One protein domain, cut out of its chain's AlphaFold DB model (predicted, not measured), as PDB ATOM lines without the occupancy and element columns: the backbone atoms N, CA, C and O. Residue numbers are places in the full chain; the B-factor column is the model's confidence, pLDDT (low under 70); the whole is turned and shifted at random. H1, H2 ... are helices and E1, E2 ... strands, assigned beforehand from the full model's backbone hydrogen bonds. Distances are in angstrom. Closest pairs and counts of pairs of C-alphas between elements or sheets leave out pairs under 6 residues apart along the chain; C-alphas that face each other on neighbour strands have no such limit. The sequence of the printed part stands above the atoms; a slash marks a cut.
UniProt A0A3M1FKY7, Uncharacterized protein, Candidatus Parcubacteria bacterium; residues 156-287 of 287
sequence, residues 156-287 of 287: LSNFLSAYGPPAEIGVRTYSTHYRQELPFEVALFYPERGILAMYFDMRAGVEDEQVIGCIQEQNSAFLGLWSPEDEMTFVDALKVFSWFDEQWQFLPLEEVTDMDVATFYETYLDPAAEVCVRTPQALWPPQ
ATOM      1  N   LEU A 156      52.700  -3.827  44.665       97.38
ATOM      2  CA  LEU A 156      53.260  -2.474  44.692       97.38
ATOM      3  C   LEU A 156      54.771  -2.442  44.405       97.38
ATOM      4  O   LEU A 156      55.194  -1.764  43.474       97.38
ATOM      5  N   SER A 157      55.572  -3.238  45.115       97.12
ATOM      6  CA  SER A 157      57.029  -3.293  44.913       97.12
ATOM      7  C   SER A 157      57.444  -3.702  43.499       97.12
ATOM      8  O   SER A 157      58.317  -3.073  42.896       97.12
ATOM      9  N   ASN A 158      56.808  -4.732  42.939       97.06
ATOM     10  CA  ASN A 158      57.099  -5.209  41.587       97.06
ATOM     11  C   ASN A 158      56.642  -4.200  40.529       97.06
ATOM     12  O   ASN A 158      57.340  -3.990  39.539       97.06
ATOM     13  N   PHE A 159      55.510  -3.536  40.762       97.81
ATOM     14  CA  PHE A 159      55.004  -2.480  39.897       97.81
ATOM     15  C   PHE A 159      55.958  -1.276  39.875       97.81
ATOM     16  O   PHE A 159      56.386  -0.851  38.802       97.81
ATOM     17  N   LEU A 160      56.374  -0.781  41.046       98.12
ATOM     18  CA  LEU A 160      57.367   0.293  41.167       98.12
ATOM     19  C   LEU A 160      58.709  -0.108  40.535       98.12
ATOM     20  O   LEU A 160      59.333   0.689  39.838       98.12
ATOM     21  N   SER A 161      59.139  -1.359  40.714       98.00
ATOM     22  CA  SER A 161      60.366  -1.876  40.090       98.00
ATOM     23  C   SER A 161      60.290  -1.878  38.561       98.00
ATOM     24  O   SER A 161      61.291  -1.607  37.902       98.00
ATOM     25  N   ALA A 162      59.118  -2.176  37.992       97.56
ATOM     26  CA  ALA A 162      58.915  -2.232  36.547       97.56
ATOM     27  C   ALA A 162      58.782  -0.840  35.907       97.56
ATOM     28  O   ALA A 162      59.327  -0.606  34.830       97.56
ATOM     29  N   TYR A 163      58.070   0.084  36.558       98.25
ATOM     30  CA  TYR A 163      57.692   1.367  35.951       98.25
ATOM     31  C   TYR A 163      58.473   2.577  36.476       98.25
ATOM     32  O   TYR A 163      58.426   3.640  35.853       98.25
ATOM     33  N   GLY A 164      59.242   2.415  37.555       98.44
ATOM     34  CA  GLY A 164      59.988   3.495  38.196       98.44
ATOM     35  C   GLY A 164      59.122   4.351  39.130       98.44
ATOM     36  O   GLY A 164      57.992   3.967  39.457       98.44
ATOM     37  N   PRO A 165      59.639   5.505  39.586       98.44
ATOM     38  CA  PRO A 165      58.873   6.418  40.426       98.44
ATOM     39  C   PRO A 165      57.699   7.029  39.638       98.44
ATOM     40  O   PRO A 165      57.873   7.364  38.462       98.44
ATOM     41  N   PRO A 166      56.512   7.179  40.253       98.56
ATOM     42  CA  PRO A 166      55.409   7.919  39.647       98.56
ATOM     43  C   PRO A 166      55.732   9.415  39.560       98.56
ATOM     44  O   PRO A 166      56.599   9.914  40.274       98.56
ATOM     45  N   ALA A 167      55.012  10.139  38.704       98.44
ATOM     46  CA  ALA A 167      55.117  11.597  38.633       98.44
ATOM     47  C   ALA A 167      54.417  12.266  39.824       98.44
ATOM     48  O   ALA A 167      54.919  13.243  40.371       98.44
ATOM     49  N   GLU A 168      53.268  11.722  40.231       98.44
ATOM     50  CA  GLU A 168      52.472  12.210  41.356       98.44
ATOM     51  C   GLU A 168      51.913  11.029  42.158       98.44
ATOM     52  O   GLU A 168      51.615   9.962  41.607       98.44
ATOM     53  N   ILE A 169      51.760  11.234  43.468       98.62
ATOM     54  CA  ILE A 169      51.121  10.282  44.377       98.62
ATOM     55  C   ILE A 169      50.002  10.998  45.117       98.62
ATOM     56  O   ILE A 169      50.225  12.040  45.735       98.62
ATOM     57  N   GLY A 170      48.805  10.417  45.082       97.50
ATOM     58  CA  GLY A 170      47.667  10.879  45.867       97.50
ATOM     59  C   GLY A 170      47.318   9.897  46.974       97.50
ATOM     60  O   GLY A 170      47.365   8.685  46.767       97.50
ATOM     61  N   VAL A 171      46.888  10.421  48.116       97.31
ATOM     62  CA  VAL A 171      46.329   9.655  49.233       97.31
ATOM     63  C   VAL A 171      44.855  10.011  49.399       97.31
ATOM     64  O   VAL A 171      44.474  11.179  49.305       97.31
ATOM     65  N   ARG A 172      44.018   9.009  49.664       94.88
ATOM     66  CA  ARG A 172      42.616   9.194  50.051       94.88
ATOM     67  C   ARG A 172      42.277   8.278  51.214       94.88
ATOM     68  O   ARG A 172      42.515   7.077  51.152       94.88
ATOM     69  N   THR A 173      41.678   8.835  52.259       95.31
ATOM     70  CA  THR A 173      41.152   8.059  53.386       95.31
ATOM     71  C   THR A 173      40.060   8.842  54.127       95.31
ATOM     72  O   THR A 173      39.570   9.859  53.631       95.31
ATOM     73  N   TYR A 174      39.664   8.351  55.298       93.69
ATOM     74  CA  TYR A 174      38.646   8.920  56.171       93.69
ATOM     75  C   TYR A 174      39.206   9.093  57.582       93.69
ATOM     76  O   TYR A 174      40.164   8.431  57.972       93.69
ATOM     77  N   SER A 175      38.590   9.955  58.386       92.38
ATOM     78  CA  SER A 175      38.996  10.138  59.781       92.38
ATOM     79  C   SER A 175      38.414   9.088  60.722       92.38
ATOM     80  O   SER A 175      38.958   8.864  61.799       92.38
ATOM     81  N   THR A 176      37.310   8.430  60.373       88.25
ATOM     82  CA  THR A 176      36.622   7.489  61.269       88.25
ATOM     83  C   THR A 176      36.198   6.232  60.541       88.25
ATOM     84  O   THR A 176      35.860   6.280  59.367       88.25
ATOM     85  N   HIS A 177      36.148   5.119  61.271       86.75
ATOM     86  CA  HIS A 177      35.710   3.845  60.716       86.75
ATOM     87  C   HIS A 177      34.207   3.872  60.431       86.75
ATOM     88  O   HIS A 177      33.422   4.301  61.284       86.75
ATOM     89  N   TYR A 178      33.792   3.273  59.322       84.25
ATOM     90  CA  TYR A 178      32.409   2.874  59.095       84.25
ATOM     91  C   TYR A 178      32.313   1.351  59.087       84.25
ATOM     92  O   TYR A 178      33.001   0.665  58.342       84.25
ATOM     93  N   ARG A 179      31.454   0.791  59.948       83.75
ATOM     94  CA  ARG A 179      31.262  -0.671  60.077       83.75
ATOM     95  C   ARG A 179      32.571  -1.468  60.249       83.75
ATOM     96  O   ARG A 179      32.639  -2.606  59.805       83.75
ATOM     97  N   GLN A 180      33.542  -0.903  60.977       82.50
ATOM     98  CA  GLN A 180      34.879  -1.476  61.237       82.50
ATOM     99  C   GLN A 180      35.842  -1.468  60.043       82.50
ATOM    100  O   GLN A 180      36.929  -2.026  60.150       82.50
ATOM    101  N   GLU A 181      35.479  -0.824  58.941       88.25
ATOM    102  CA  GLU A 181      36.372  -0.595  57.811       88.25
ATOM    103  C   GLU A 181      36.868   0.848  57.849       88.25
ATOM    104  O   GLU A 181      36.146   1.752  58.275       88.25
ATOM    105  N   LEU A 182      38.106   1.041  57.411       92.31
ATOM    106  CA  LEU A 182      38.694   2.352  57.190       92.31
ATOM    107  C   LEU A 182      39.492   2.269  55.888       92.31
ATOM    108  O   LEU A 182      40.634   1.810  55.903       92.31
ATOM    109  N   PRO A 183      38.880   2.611  54.742       93.00
ATOM    110  CA  PRO A 183      39.566   2.556  53.465       93.00
ATOM    111  C   PRO A 183      40.718   3.554  53.429       93.00
ATOM    112  O   PRO A 183      40.558   4.730  53.772       93.00
ATOM    113  N   PHE A 184      41.868   3.087  52.973       95.19
ATOM    114  CA  PHE A 184      43.050   3.887  52.736       95.19
ATOM    115  C   PHE A 184      43.581   3.576  51.353       95.19
ATOM    116  O   PHE A 184      43.889   2.429  51.032       95.19
ATOM    117  N   GLU A 185      43.675   4.597  50.522       95.31
ATOM    118  CA  GLU A 185      43.977   4.444  49.114       95.31
ATOM    119  C   GLU A 185      45.178   5.285  48.741       95.31
ATOM    120  O   GLU A 185      45.280   6.451  49.126       95.31
ATOM    121  N   VAL A 186      46.056   4.690  47.945       97.25
ATOM    122  CA  VAL A 186      47.194   5.377  47.350       97.25
ATOM    123  C   VAL A 186      47.125   5.213  45.844       97.25
ATOM    124  O   VAL A 186      47.087   4.094  45.331       97.25
ATOM    125  N   ALA A 187      47.087   6.342  45.144       97.56
ATOM    126  CA  ALA A 187      47.070   6.423  43.695       97.56
ATOM    127  C   ALA A 187      48.450   6.841  43.183       97.56
ATOM    128  O   ALA A 187      49.007   7.834  43.646       97.56
ATOM    129  N   LEU A 188      48.981   6.092  42.221       98.50
ATOM    130  CA  LEU A 188      50.251   6.339  41.549       98.50
ATOM    131  C   LEU A 188      49.972   6.774  40.111       98.50
ATOM    132  O   LEU A 188      49.333   6.039  39.350       98.50
ATOM    133  N   PHE A 189      50.460   7.952  39.739       98.62
ATOM    134  CA  PHE A 189      50.182   8.556  38.443       98.62
ATOM    135  C   PHE A 189      51.420   8.580  37.542       98.62
ATOM    136  O   PHE A 189      52.452   9.149  37.899       98.62
ATOM    137  N   TYR A 190      51.306   7.979  36.356       98.69
ATOM    138  CA  TYR A 190      52.354   7.917  35.335       98.69
ATOM    139  C   TYR A 190      51.819   8.486  34.008       98.69
ATOM    140  O   TYR A 190      51.436   7.716  33.120       98.69
ATOM    141  N   PRO A 191      51.780   9.822  33.849       98.06
ATOM    142  CA  PRO A 191      51.182  10.468  32.680       98.06
ATOM    143  C   PRO A 191      51.880  10.073  31.376       98.06
ATOM    144  O   PRO A 191      51.218   9.678  30.423       98.06
ATOM    145  N   GLU A 192      53.216  10.062  31.363       97.94
ATOM    146  CA  GLU A 192      54.025   9.721  30.179       97.94
ATOM    147  C   GLU A 192      53.867   8.265  29.715       97.94
ATOM    148  O   GLU A 192      54.296   7.906  28.621       97.94
ATOM    149  N   ARG A 193      53.275   7.409  30.554       97.94
ATOM    150  CA  ARG A 193      53.008   5.998  30.246       97.94
ATOM    151  C   ARG A 193      51.521   5.693  30.110       97.94
ATOM    152  O   ARG A 193      51.180   4.559  29.803       97.94
ATOM    153  N   GLY A 194      50.639   6.660  30.347       98.31
ATOM    154  CA  GLY A 194      49.200   6.428  30.303       98.31
ATOM    155  C   GLY A 194      48.691   5.486  31.401       98.31
ATOM    156  O   GLY A 194      47.863   4.621  31.112       98.31
ATOM    157  N   ILE A 195      49.221   5.588  32.632       98.62
ATOM    158  CA  ILE A 195      48.871   4.677  33.740       98.62
ATOM    159  C   ILE A 195      48.426   5.434  34.994       98.62
ATOM    160  O   ILE A 195      49.113   6.330  35.488       98.62
ATOM    161  N   LEU A 196      47.309   4.988  35.562       98.44
ATOM    162  CA  LEU A 196      46.874   5.278  36.921       98.44
ATOM    163  C   LEU A 196      46.744   3.941  37.651       98.44
ATOM    164  O   LEU A 196      45.868   3.142  37.322       98.44
ATOM    165  N   ALA A 197      47.601   3.699  38.638       98.12
ATOM    166  CA  ALA A 197      47.516   2.519  39.492       98.12
ATOM    167  C   ALA A 197      47.000   2.920  40.875       98.12
ATOM    168  O   ALA A 197      47.439   3.933  41.412       98.12
ATOM    169  N   MET A 198      46.086   2.149  41.467       96.94
ATOM    170  CA  MET A 198      45.640   2.391  42.845       96.94
ATOM    171  C   MET A 198      45.766   1.135  43.704       96.94
ATOM    172  O   MET A 198      45.448   0.028  43.262       96.94
ATOM    173  N   TYR A 199      46.209   1.338  44.943       96.81
ATOM    174  CA  TYR A 199      46.377   0.318  45.975       96.81
ATOM    175  C   TYR A 199      45.526   0.677  47.193       96.81
ATOM    176  O   TYR A 199      45.428   1.851  47.550       96.81
ATOM    177  N   PHE A 200      44.912  -0.329  47.821       93.25
ATOM    178  CA  PHE A 200      43.863  -0.141  48.829       93.25
ATOM    179  C   PHE A 200      44.146  -0.972  50.072       93.25
ATOM    180  O   PHE A 200      44.208  -2.192  49.975       93.25
ATOM    181  N   ASP A 201      44.203  -0.346  51.238       94.00
ATOM    182  CA  ASP A 201      44.091  -1.022  52.525       94.00
ATOM    183  C   ASP A 201      42.703  -0.757  53.121       94.00
ATOM    184  O   ASP A 201      42.359   0.368  53.474       94.00
ATOM    185  N   MET A 202      41.875  -1.798  53.211       90.19
ATOM    186  CA  MET A 202      40.516  -1.698  53.762       90.19
ATOM    187  C   MET A 202      40.482  -1.743  55.297       90.19
ATOM    188  O   MET A 202      39.418  -1.573  55.899       90.19
ATOM    189  N   ARG A 203      41.621  -2.034  55.934       89.31
ATOM    190  CA  ARG A 203      41.755  -2.252  57.379       89.31
ATOM    191  C   ARG A 203      42.753  -1.282  58.002       89.31
ATOM    192  O   ARG A 203      43.401  -1.632  58.988       89.31
ATOM    193  N   ALA A 204      42.848  -0.077  57.445       92.81
ATOM    194  CA  ALA A 204      43.693   0.959  58.005       92.81
ATOM    195  C   ALA A 204      43.330   1.228  59.473       92.81
ATOM    196  O   ALA A 204      42.179   1.091  59.900       92.81
ATOM    197  N   GLY A 205      44.337   1.587  60.259       93.94
ATOM    198  CA  GLY A 205      44.197   1.868  61.682       93.94
ATOM    199  C   GLY A 205      44.141   3.359  61.977       93.94
ATOM    200  O   GLY A 205      44.500   4.191  61.144       93.94
ATOM    201  N   VAL A 206      43.744   3.691  63.206       94.00
ATOM    202  CA  VAL A 206      43.983   5.017  63.786       94.00
ATOM    203  C   VAL A 206      44.805   4.851  65.057       94.00
ATOM    204  O   VAL A 206      44.398   4.128  65.966       94.00
ATOM    205  N   GLU A 207      45.945   5.525  65.121       95.00
ATOM    206  CA  GLU A 207      46.858   5.540  66.268       95.00
ATOM    207  C   GLU A 207      47.381   6.968  66.445       95.00
ATOM    208  O   GLU A 207      47.788   7.590  65.469       95.00
ATOM    209  N   ASP A 208      47.341   7.500  67.669       93.81
ATOM    210  CA  ASP A 208      47.869   8.834  67.998       93.81
ATOM    211  C   ASP A 208      47.412   9.955  67.037       93.81
ATOM    212  O   ASP A 208      48.211  10.764  66.567       93.81
ATOM    213  N   GLU A 209      46.109   9.993  66.727       95.25
ATOM    214  CA  GLU A 209      45.494  10.962  65.796       95.25
ATOM    215  C   GLU A 209      46.033  10.882  64.351       95.25
ATOM    216  O   GLU A 209      45.846  11.804  63.553       95.25
ATOM    217  N   GLN A 210      46.678   9.773  63.984       97.19
ATOM    218  CA  GLN A 210      47.110   9.456  62.625       97.19
ATOM    219  C   GLN A 210      46.284   8.301  62.069       97.19
ATOM    220  O   GLN A 210      46.064   7.300  62.749       97.19
ATOM    221  N   VAL A 211      45.875   8.414  60.811       96.81
ATOM    222  CA  VAL A 211      45.392   7.279  60.026       96.81
ATOM    223  C   VAL A 211      46.599   6.565  59.426       96.81
ATOM    224  O   VAL A 211      47.487   7.212  58.870       96.81
ATOM    225  N   ILE A 212      46.641   5.239  59.556       96.44
ATOM    226  CA  ILE A 212      47.769   4.399  59.147       96.44
ATOM    227  C   ILE A 212      47.289   3.352  58.145       96.44
ATOM    228  O   ILE A 212      46.527   2.462  58.520       96.44
ATOM    229  N   GLY A 213      47.753   3.449  56.898       95.44
ATOM    230  CA  GLY A 213      47.439   2.504  55.823       95.44
ATOM    231  C   GLY A 213      48.659   1.710  55.360       95.44
ATOM    232  O   GLY A 213      49.687   2.284  54.991       95.44
ATOM    233  N   CYS A 214      48.542   0.383  55.341       95.06
ATOM    234  CA  CYS A 214      49.614  -0.547  54.995       95.06
ATOM    235  C   CYS A 214      49.362  -1.171  53.611       95.06
ATOM    236  O   CYS A 214      48.952  -2.322  53.464       95.06
ATOM    237  N   ILE A 215      49.613  -0.390  52.559       93.62
ATOM    238  CA  ILE A 215      49.331  -0.780  51.164       93.62
ATOM    239  C   ILE A 215      50.252  -1.884  50.615       93.62
ATOM    240  O   ILE A 215      49.896  -2.536  49.636       93.62
ATOM    241  N   GLN A 216      51.408  -2.128  51.239       90.69
ATOM    242  CA  GLN A 216      52.377  -3.142  50.794       90.69
ATOM    243  C   GLN A 216      51.861  -4.575  50.980       90.69
ATOM    244  O   GLN A 216      52.218  -5.477  50.224       90.69
ATOM    245  N   GLU A 217      50.984  -4.793  51.963       83.56
ATOM    246  CA  GLU A 217      50.381  -6.106  52.228       83.56
ATOM    247  C   GLU A 217      49.356  -6.512  51.157       83.56
ATOM    248  O   GLU A 217      48.879  -7.651  51.123       83.56
ATOM    249  N   GLN A 218      49.007  -5.579  50.271       80.88
ATOM    250  CA  GLN A 218      47.952  -5.743  49.290       80.88
ATOM    251  C   GLN A 218      48.491  -6.390  48.023       80.88
ATOM    252  O   GLN A 218      49.537  -6.040  47.476       80.88
ATOM    253  N   ASN A 219      47.732  -7.363  47.531       84.69
ATOM    254  CA  ASN A 219      48.178  -8.243  46.455       84.69
ATOM    255  C   ASN A 219      47.526  -7.935  45.109       84.69
ATOM    256  O   ASN A 219      47.647  -8.746  44.198       84.69
ATOM    257  N   SER A 220      46.793  -6.828  44.999       92.56
ATOM    258  CA  SER A 220      46.068  -6.455  43.789       92.56
ATOM    259  C   SER A 220      46.130  -4.952  43.567       92.56
ATOM    260  O   SER A 220      46.061  -4.182  44.526       92.56
ATOM    261  N   ALA A 221      46.218  -4.564  42.302       95.75
ATOM    262  CA  ALA A 221      46.106  -3.188  41.867       95.75
ATOM    263  C   ALA A 221      44.767  -2.969  41.161       95.75
ATOM    264  O   ALA A 221      44.238  -3.841  40.465       95.75
ATOM    265  N   PHE A 222      44.255  -1.759  41.305       96.62
ATOM    266  CA  PHE A 222      43.381  -1.158  40.316       96.62
ATOM    267  C   PHE A 222      44.237  -0.531  39.208       96.62
ATOM    268  O   PHE A 222      45.233   0.115  39.534       96.62
ATOM    269  N   LEU A 223      43.837  -0.645  37.936       98.06
ATOM    270  CA  LEU A 223      44.514   0.025  36.818       98.06
ATOM    271  C   LEU A 223      43.530   0.802  35.932       98.06
ATOM    272  O   LEU A 223      42.547   0.245  35.441       98.06
ATOM    273  N   GLY A 224      43.845   2.067  35.672       98.31
ATOM    274  CA  GLY A 224      43.294   2.871  34.586       98.31
ATOM    275  C   GLY A 224      44.367   3.098  33.527       98.31
ATOM    276  O   GLY A 224      45.462   3.549  33.859       98.31
ATOM    277  N   LEU A 225      44.068   2.751  32.275       98.62
ATOM    278  CA  LEU A 225      45.018   2.777  31.163       98.62
ATOM    279  C   LEU A 225      44.449   3.592  29.996       98.62
ATOM    280  O   LEU A 225      43.282   3.416  29.623       98.62
ATOM    281  N   TRP A 226      45.273   4.459  29.415       98.56
ATOM    282  CA  TRP A 226      44.932   5.310  28.268       98.56
ATOM    283  C   TRP A 226      46.140   5.499  27.340       98.56
ATOM    284  O   TRP A 226      47.232   5.007  27.628       98.56
ATOM    285  N   SER A 227      45.938   6.170  26.203       98.19
ATOM    286  CA  SER A 227      47.039   6.509  25.299       98.19
ATOM    287  C   SER A 227      47.920   7.588  25.935       98.19
ATOM    288  O   SER A 227      47.386   8.628  26.306       98.19
ATOM    289  N   PRO A 228      49.251   7.434  26.020       96.75
ATOM    290  CA  PRO A 228      50.128   8.493  26.528       96.75
ATOM    291  C   PRO A 228      50.101   9.778  25.685       96.75
ATOM    292  O   PRO A 228      50.530  10.827  26.155       96.75
ATOM    293  N   GLU A 229      49.616   9.701  24.439       97.06
ATOM    294  CA  GLU A 229      49.397  10.869  23.578       97.06
ATOM    295  C   GLU A 229      48.202  11.719  24.042       97.06
ATOM    296  O   GLU A 229      48.147  12.915  23.751       97.06
ATOM    297  N   ASP A 230      47.268  11.122  24.789       94.56
ATOM    298  CA  ASP A 230      46.209  11.855  25.470       94.56
ATOM    299  C   ASP A 230      46.790  12.435  26.766       94.56
ATOM    300  O   ASP A 230      46.841  11.776  27.812       94.56
ATOM    301  N   GLU A 231      47.247  13.685  26.692       94.19
ATOM    302  CA  GLU A 231      47.733  14.430  27.853       94.19
ATOM    303  C   GLU A 231      46.632  14.508  28.926       94.19
ATOM    304  O   GLU A 231      45.661  15.258  28.807       94.19
ATOM    305  N   MET A 232      46.784  13.719  29.993       95.31
ATOM    306  CA  MET A 232      45.923  13.767  31.173       95.31
ATOM    307  C   MET A 232      46.681  14.387  32.338       95.31
ATOM    308  O   MET A 232      47.859  14.102  32.549       95.31
ATOM    309  N   THR A 233      45.987  15.201  33.129       96.38
ATOM    310  CA  THR A 233      46.458  15.570  34.467       96.38
ATOM    311  C   THR A 233      46.073  14.490  35.477       96.38
ATOM    312  O   THR A 233      45.182  13.673  35.215       96.38
ATOM    313  N   PHE A 234      46.685  14.505  36.662       95.25
ATOM    314  CA  PHE A 234      46.329  13.560  37.720       95.25
ATOM    315  C   PHE A 234      44.838  13.641  38.088       95.25
ATOM    316  O   PHE A 234      44.154  12.623  38.211       95.25
ATOM    317  N   VAL A 235      44.299  14.861  38.171       93.00
ATOM    318  CA  VAL A 235      42.881  15.111  38.466       93.00
ATOM    319  C   VAL A 235      41.970  14.575  37.360       93.00
ATOM    320  O   VAL A 235      40.918  14.010  37.664       93.00
ATOM    321  N   ASP A 236      42.349  14.722  36.089       93.69
ATOM    322  CA  ASP A 236      41.556  14.194  34.973       93.69
ATOM    323  C   ASP A 236      41.537  12.665  34.984       93.69
ATOM    324  O   ASP A 236      40.467  12.065  34.863       93.69
ATOM    325  N   ALA A 237      42.689  12.030  35.222       95.00
ATOM    326  CA  ALA A 237      42.777  10.579  35.346       95.00
ATOM    327  C   ALA A 237      41.914  10.061  36.510       95.00
ATOM    328  O   ALA A 237      41.156   9.107  36.335       95.00
ATOM    329  N   LEU A 238      41.941  10.718  37.674       92.62
ATOM    330  CA  LEU A 238      41.078  10.360  38.803       92.62
ATOM    331  C   LEU A 238      39.588  10.511  38.467       92.62
ATOM    332  O   LEU A 238      38.810   9.618  38.783       92.62
ATOM    333  N   LYS A 239      39.172  11.582  37.786       91.12
ATOM    334  CA  LYS A 239      37.768  11.756  37.363       91.12
ATOM    335  C   LYS A 239      37.307  10.689  36.375       91.12
ATOM    336  O   LYS A 239      36.141  10.309  36.379       91.12
ATOM    337  N   VAL A 240      38.207  10.244  35.503       91.06
ATOM    338  CA  VAL A 240      37.905   9.260  34.460       91.06
ATOM    339  C   VAL A 240      37.886   7.833  35.009       91.06
ATOM    340  O   VAL A 240      37.035   7.039  34.608       91.06
ATOM    341  N   PHE A 241      38.830   7.494  35.889       90.25
ATOM    342  CA  PHE A 241      39.095   6.118  36.314       90.25
ATOM    343  C   PHE A 241      38.759   5.833  37.777       90.25
ATOM    344  O   PHE A 241      38.812   4.682  38.188       90.25
ATOM    345  N   SER A 242      38.423   6.829  38.586       78.81
ATOM    346  CA  SER A 242      37.884   6.606  39.924       78.81
ATOM    347  C   SER A 242      36.377   6.826  39.901       78.81
ATOM    348  O   SER A 242      35.850   7.591  39.094       78.81
ATOM    349  N   TRP A 243      35.668   6.199  40.838       66.69
ATOM    350  CA  TRP A 243      34.290   6.562  41.180       66.69
ATOM    351  C   TRP A 243      34.319   7.872  41.977       66.69
ATOM    352  O   TRP A 243      33.918   7.923  43.137       66.69
ATOM    353  N   PHE A 244      34.925   8.899  41.385       57.91
ATOM    354  CA  PHE A 244      35.220  10.162  42.028       57.91
ATOM    355  C   PHE A 244      33.912  10.918  42.239       57.91
ATOM    356  O   PHE A 244      33.318  11.441  41.299       57.91
ATOM    357  N   ASP A 245      33.462  10.966  43.485       61.66
ATOM    358  CA  ASP A 245      32.544  12.000  43.934       61.66
ATOM    359  C   ASP A 245      33.395  13.249  44.218       61.66
ATOM    360  O   ASP A 245      34.398  13.173  44.928       61.66
ATOM    361  N   GLU A 246      33.029  14.394  43.629       60.81
ATOM    362  CA  GLU A 246      33.782  15.657  43.713       60.81
ATOM    363  C   GLU A 246      34.064  16.112  45.156       60.81
ATOM    364  O   GLU A 246      34.982  16.905  45.388       60.81
ATOM    365  N   GLN A 247      33.295  15.596  46.119       59.22
ATOM    366  CA  GLN A 247      33.464  15.852  47.549       59.22
ATOM    367  C   GLN A 247      34.637  15.081  48.189       59.22
ATOM    368  O   GLN A 247      35.038  15.427  49.299       59.22
ATOM    369  N   TRP A 248      35.211  14.079  47.512       69.25
ATOM    370  CA  TRP A 248      36.140  13.099  48.093       69.25
ATOM    371  C   TRP A 248      37.456  13.054  47.319       69.25
ATOM    372  O   TRP A 248      37.717  12.162  46.507       69.25
ATOM    373  N   GLN A 249      38.284  14.065  47.560       83.69
ATOM    374  CA  GLN A 249      39.480  14.311  46.764       83.69
ATOM    375  C   GLN A 249      40.678  13.528  47.300       83.69
ATOM    376  O   GLN A 249      40.893  13.438  48.508       83.69
ATOM    377  N   PHE A 250      41.465  12.970  46.382       93.88
ATOM    378  CA  PHE A 250      42.830  12.575  46.700       93.88
ATOM    379  C   PHE A 250      43.630  13.842  47.000       93.88
ATOM    380  O   PHE A 250      43.536  14.818  46.254       93.88
ATOM    381  N   LEU A 251      44.410  13.811  48.074       95.75
ATOM    382  CA  LEU A 251      45.348  14.874  48.414       95.75
ATOM    383  C   LEU A 251      46.774  14.425  48.061       95.75
ATOM    384  O   LEU A 251      47.068  13.233  48.204       95.75
ATOM    385  N   PRO A 252      47.660  15.325  47.598       97.38
ATOM    386  CA  PRO A 252      49.046  14.970  47.303       97.38
ATOM    387  C   PRO A 252      49.749  14.373  48.527       97.38
ATOM    388  O   PRO A 252      49.597  14.878  49.638       97.38
ATOM    389  N   LEU A 253      50.543  13.317  48.325       98.25
ATOM    390  CA  LEU A 253      51.265  12.613  49.395       98.25
ATOM    391  C   LEU A 253      52.072  13.572  50.288       98.25
ATOM    392  O   LEU A 253      52.003  13.482  51.513       98.25
ATOM    393  N   GLU A 254      52.781  14.509  49.666       97.69
ATOM    394  CA  GLU A 254      53.653  15.494  50.321       97.69
ATOM    395  C   GLU A 254      52.892  16.527  51.165       97.69
ATOM    396  O   GLU A 254      53.470  17.165  52.039       97.69
ATOM    397  N   GLU A 255      51.593  16.713  50.915       97.38
ATOM    398  CA  GLU A 255      50.762  17.646  51.682       97.38
ATOM    399  C   GLU A 255      50.158  17.002  52.932       97.38
ATOM    400  O   GLU A 255      49.777  17.701  53.872       97.38
ATOM    401  N   VAL A 256      50.042  15.673  52.940       97.50
ATOM    402  CA  VAL A 256      49.298  14.934  53.971       97.50
ATOM    403  C   VAL A 256      50.146  13.932  54.739       97.50
ATOM    404  O   VAL A 256      49.632  13.277  55.647       97.50
ATOM    405  N   THR A 257      51.426  13.815  54.398       97.50
ATOM    406  CA  THR A 257      52.408  12.940  55.041       97.50
ATOM    407  C   THR A 257      53.771  13.635  55.093       97.50
ATOM    408  O   THR A 257      53.995  14.619  54.396       97.50
ATOM    409  N   ASP A 258      54.708  13.092  55.870       95.69
ATOM    410  CA  ASP A 258      56.107  13.547  55.881       95.69
ATOM    411  C   ASP A 258      56.960  12.905  54.759       95.69
ATOM    412  O   ASP A 258      58.190  12.950  54.805       95.69
ATOM    413  N   MET A 259      56.327  12.245  53.782       96.94
ATOM    414  CA  MET A 259      56.982  11.461  52.736       96.94
ATOM    415  C   MET A 259      56.855  12.155  51.376       96.94
ATOM    416  O   MET A 259      55.755  12.513  50.957       96.94
ATOM    417  N   ASP A 260      57.976  12.297  50.668       98.00
ATOM    418  CA  ASP A 260      57.991  12.720  49.266       98.00
ATOM    419  C   ASP A 260      57.925  11.528  48.301       98.00
ATOM    420  O   ASP A 260      58.034  10.361  48.698       98.00
ATOM    421  N   VAL A 261      57.724  11.807  47.011       98.38
ATOM    422  CA  VAL A 261      57.594  10.759  45.982       98.38
ATOM    423  C   VAL A 261      58.834   9.859  45.912       98.38
ATOM    424  O   VAL A 261      58.710   8.643  45.747       98.38
ATOM    425  N   ALA A 262      60.030  10.434  46.059       98.44
ATOM    426  CA  ALA A 262      61.283   9.685  46.018       98.44
ATOM    427  C   ALA A 262      61.412   8.739  47.222       98.44
ATOM    428  O   ALA A 262      61.703   7.557  47.046       98.44
ATOM    429  N   THR A 263      61.116   9.228  48.427       98.25
ATOM    430  CA  THR A 263      61.120   8.443  49.665       98.25
ATOM    431  C   THR A 263      60.076   7.335  49.606       98.25
ATOM    432  O   THR A 263      60.372   6.203  49.993       98.25
ATOM    433  N   PHE A 264      58.877   7.618  49.086       98.19
ATOM    434  CA  PHE A 264      57.850   6.599  48.859       98.19
ATOM    435  C   PHE A 264      58.366   5.499  47.938       98.19
ATOM    436  O   PHE A 264      58.293   4.318  48.279       98.19
ATOM    437  N   TYR A 265      58.917   5.887  46.789       98.38
ATOM    438  CA  TYR A 265      59.454   4.952  45.813       98.38
ATOM    439  C   TYR A 265      60.540   4.062  46.429       98.38
ATOM    440  O   TYR A 265      60.418   2.841  46.397       98.38
ATOM    441  N   GLU A 266      61.559   4.659  47.048       98.12
ATOM    442  CA  GLU A 266      62.665   3.924  47.669       98.12
ATOM    443  C   GLU A 266      62.195   2.993  48.795       98.12
ATOM    444  O   GLU A 266      62.689   1.873  48.908       98.12
ATOM    445  N   THR A 267      61.210   3.427  49.589       97.25
ATOM    446  CA  THR A 267      60.641   2.636  50.688       97.25
ATOM    447  C   THR A 267      59.896   1.409  50.168       97.25
ATOM    448  O   THR A 267      60.138   0.296  50.630       97.25
ATOM    449  N   TYR A 268      58.993   1.595  49.202       96.88
ATOM    450  CA  TYR A 268      58.089   0.534  48.747       96.88
ATOM    451  C   TYR A 268      58.666  -0.351  47.637       96.88
ATOM    452  O   TYR A 268      58.057  -1.367  47.294       96.88
ATOM    453  N   LEU A 269      59.859  -0.033  47.119       96.50
ATOM    454  CA  LEU A 269      60.638  -0.950  46.284       96.50
ATOM    455  C   LEU A 269      60.972  -2.259  47.013       96.50
ATOM    456  O   LEU A 269      61.018  -3.311  46.372       96.50
ATOM    457  N   ASP A 270      61.196  -2.218  48.330       95.69
ATOM    458  CA  ASP A 270      61.462  -3.422  49.115       95.69
ATOM    459  C   ASP A 270      60.146  -4.159  49.445       95.69
ATOM    460  O   ASP A 270      59.321  -3.648  50.209       95.69
ATOM    461  N   PRO A 271      59.915  -5.385  48.926       93.12
ATOM    462  CA  PRO A 271      58.745  -6.186  49.293       93.12
ATOM    463  C   PRO A 271      58.655  -6.498  50.797       93.12
ATOM    464  O   PRO A 271      57.572  -6.836  51.263       93.12
ATOM    465  N   ALA A 272      59.762  -6.408  51.542       92.50
ATOM    466  CA  ALA A 272      59.814  -6.643  52.982       92.50
ATOM    467  C   ALA A 272      59.674  -5.364  53.828       92.50
ATOM    468  O   ALA A 272      59.786  -5.440  55.051       92.50
ATOM    469  N   ALA A 273      59.439  -4.199  53.214       90.62
ATOM    470  CA  ALA A 273      59.227  -2.963  53.955       90.62
ATOM    471  C   ALA A 273      57.972  -3.059  54.841       90.62
ATOM    472  O   ALA A 273      56.854  -3.182  54.347       90.62
ATOM    473  N   GLU A 274      58.159  -2.935  56.156       89.88
ATOM    474  CA  GLU A 274      57.073  -2.880  57.153       89.88
ATOM    475  C   GLU A 274      56.571  -1.439  57.390       89.88
ATOM    476  O   GLU A 274      55.902  -1.145  58.379       89.88
ATOM    477  N   VAL A 275      56.930  -0.502  56.507       93.62
ATOM    478  CA  VAL A 275      56.558   0.911  56.636       93.62
ATOM    479  C   VAL A 275      55.154   1.123  56.080       93.62
ATOM    480  O   VAL A 275      54.874   0.830  54.917       93.62
ATOM    481  N   CYS A 276      54.272   1.689  56.899       95.62
ATOM    482  CA  CYS A 276      52.931   2.099  56.488       95.62
ATOM    483  C   CYS A 276      52.865   3.615  56.281       95.62
ATOM    484  O   CYS A 276      53.589   4.376  56.930       95.62
ATOM    485  N   VAL A 277      51.968   4.056  55.399       96.75
ATOM    486  CA  VAL A 277      51.720   5.480  55.164       96.75
ATOM    487  C   VAL A 277      50.924   6.028  56.344       96.75
ATOM    488  O   VAL A 277      49.925   5.432  56.750       96.75
ATOM    489  N   ARG A 278      51.368   7.157  56.901       97.44
ATOM    490  CA  ARG A 278      50.726   7.825  58.041       97.44
ATOM    491  C   ARG A 278      50.289   9.220  57.634       97.44
ATOM    492  O   ARG A 278      51.057   9.937  56.999       97.44
ATOM    493  N   THR A 279      49.075   9.596  58.012       97.81
ATOM    494  CA  THR A 279      48.517  10.917  57.713       97.81
ATOM    495  C   THR A 279      47.654  11.431  58.869       97.81
ATOM    496  O   THR A 279      46.923  10.638  59.471       97.81
ATOM    497  N   PRO A 280      47.684  12.737  59.197       97.56
ATOM    498  CA  PRO A 280      46.877  13.275  60.282       97.56
ATOM    499  C   PRO A 280      45.378  13.073  60.056       97.56
ATOM    500  O   PRO A 280      44.811  13.514  59.057       97.56
ATOM    501  N   GLN A 281      44.705  12.476  61.039       95.94
ATOM    502  CA  GLN A 281      43.269  12.189  61.012       95.94
ATOM    503  C   GLN A 281      42.426  13.449  60.761       95.94
ATOM    504  O   GLN A 281      41.411  13.387  60.074       95.94
ATOM    505  N   ALA A 282      42.861  14.601  61.276       95.81
ATOM    506  CA  ALA A 282      42.148  15.873  61.162       95.81
ATOM    507  C   ALA A 282      42.028  16.417  59.723       95.81
ATOM    508  O   ALA A 282      41.223  17.318  59.494       95.81
ATOM    509  N   LEU A 283      42.810  15.898  58.768       95.25
ATOM    510  CA  LEU A 283      42.735  16.294  57.357       95.25
ATOM    511  C   LEU A 283      41.561  15.639  56.621       95.25
ATOM    512  O   LEU A 283      41.159  16.120  55.563       95.25
ATOM    513  N   TRP A 284      41.007  14.556  57.172       94.38
ATOM    514  CA  TRP A 284      40.099  13.676  56.447       94.38
ATOM    515  C   TRP A 284      38.650  13.794  56.932       94.38
ATOM    516  O   TRP A 284      38.386  13.894  58.138       94.38
ATOM    517  N   PRO A 285      37.669  13.740  56.016       92.25
ATOM    518  CA  PRO A 285      36.261  13.704  56.390       92.25
ATOM    519  C   PRO A 285      35.920  12.410  57.149       92.25
ATOM    520  O   PRO A 285      36.596  11.393  56.976       92.25
ATOM    521  N   PRO A 286      34.878  12.411  57.996       90.19
ATOM    522  CA  PRO A 286      34.338  11.168  58.537       90.19
ATOM    523  C   PRO A 286      33.741  10.310  57.409       90.19
ATOM    524  O   PRO A 286      33.293  10.850  56.395       90.19
ATOM    525  N   GLN A 287      33.740   8.986  57.597       79.94
ATOM    526  CA  GLN A 287      33.140   8.020  56.666       79.94
ATOM    527  C   GLN A 287      31.619   7.914  56.804       79.94
ATOM    528  O   GLN A 287      31.115   8.000  57.950       79.94
TER     529      GLN A 287
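AT A GLANCE: This is residues 156 to 287 of the 287 residues of an uncharacterized protein of Candidatus Parcubacteria bacterium (UniProt A0A3M1FKY7). A twisted antiparallel sheet of four strands, E1, E2, E3 and E6, makes the core, with H2 across one face and H1 on the other; H4 meets H1 at a steep angle. A small antiparallel sheet, E4, E5 and E7, sits at one end of the larger one, near where E2 begins and E3 ends. The printed part has 132 residues, in the order H1 E1 E2 E3 E4 E5 E6 H2 H3 H4 E7; the sheet orders are E1 E2 E3 E6 and E4 E5 E7. The class is mixed, helices and strands, with under half of the residues in named elements. The whole is compact, with a radius of gyration of the C-alphas of 14.1 A and spans of 43 by 35 by 25 A.

HOW THE PARTS SIT: Begin at H1, residues 156 to 163, then read E1, 168 to 172, E2, 184 to 190, and E3, 195 to 201: a meander, each strand the antiparallel neighbour of the one before. Look for N 170 and O 187 at 3.0 A, and N 186 and O 199 at 2.9 A. E6, residues 222 to 226, is the neighbour of E3, with N 196 and O 224 at 2.9 A. H1 is on this sheet at a height of 10.4 A, along the strands, over E2 and only just over E3, with 3 C-alphas. E4, 205 to 207, and E5, 210 to 213, form a hairpin, with N 205 and O 212 at 2.9 A. H2, residues 234 to 241, is on the opposite face from H1, at a height of 8.7 A, and runs across the strands at 72 degrees to E2 on the local plane. H3, residues 253 to 256, is on the same face as H1, over none of the strands. H4, residues 261 to 268, touches H1 at a steep tilt of 56 degrees, opposite ways; the closest C-alphas, of Ser 157 and Tyr 268, are 5.5 A apart. E7, residues 277 to 280, is the antiparallel neighbour of E5, with N 211 and O 279 at 2.8 A. In H1, H2 and H4 every O i to N i+4 pair is within hydrogen-bond range; H3 is too short for one.

IN THESE COORDINATES: Find C-alpha 156 at (53.260, -2.474, 44.692), where H1 begins; it is 10.5 A long. E1 measures 13.5 A, E2 20.1 A, E3 20.2 A and E6 13.8 A. H2 starts at C-alpha 234, (46.329, 13.560, 37.720), and H4 is 10.6 A long. E7 ends at C-alpha 280, (46.877, 13.275, 60.282).

THE WHOLE: The C-alphas of Asp 208 and Glu 229, the two farthest apart, are 44.5 A apart. The printed part has no cut, and its long links are E1 to E2 and H2 to H3. Mean pLDDT of the printed part is 93.3; residues 243 to 248 are under 70.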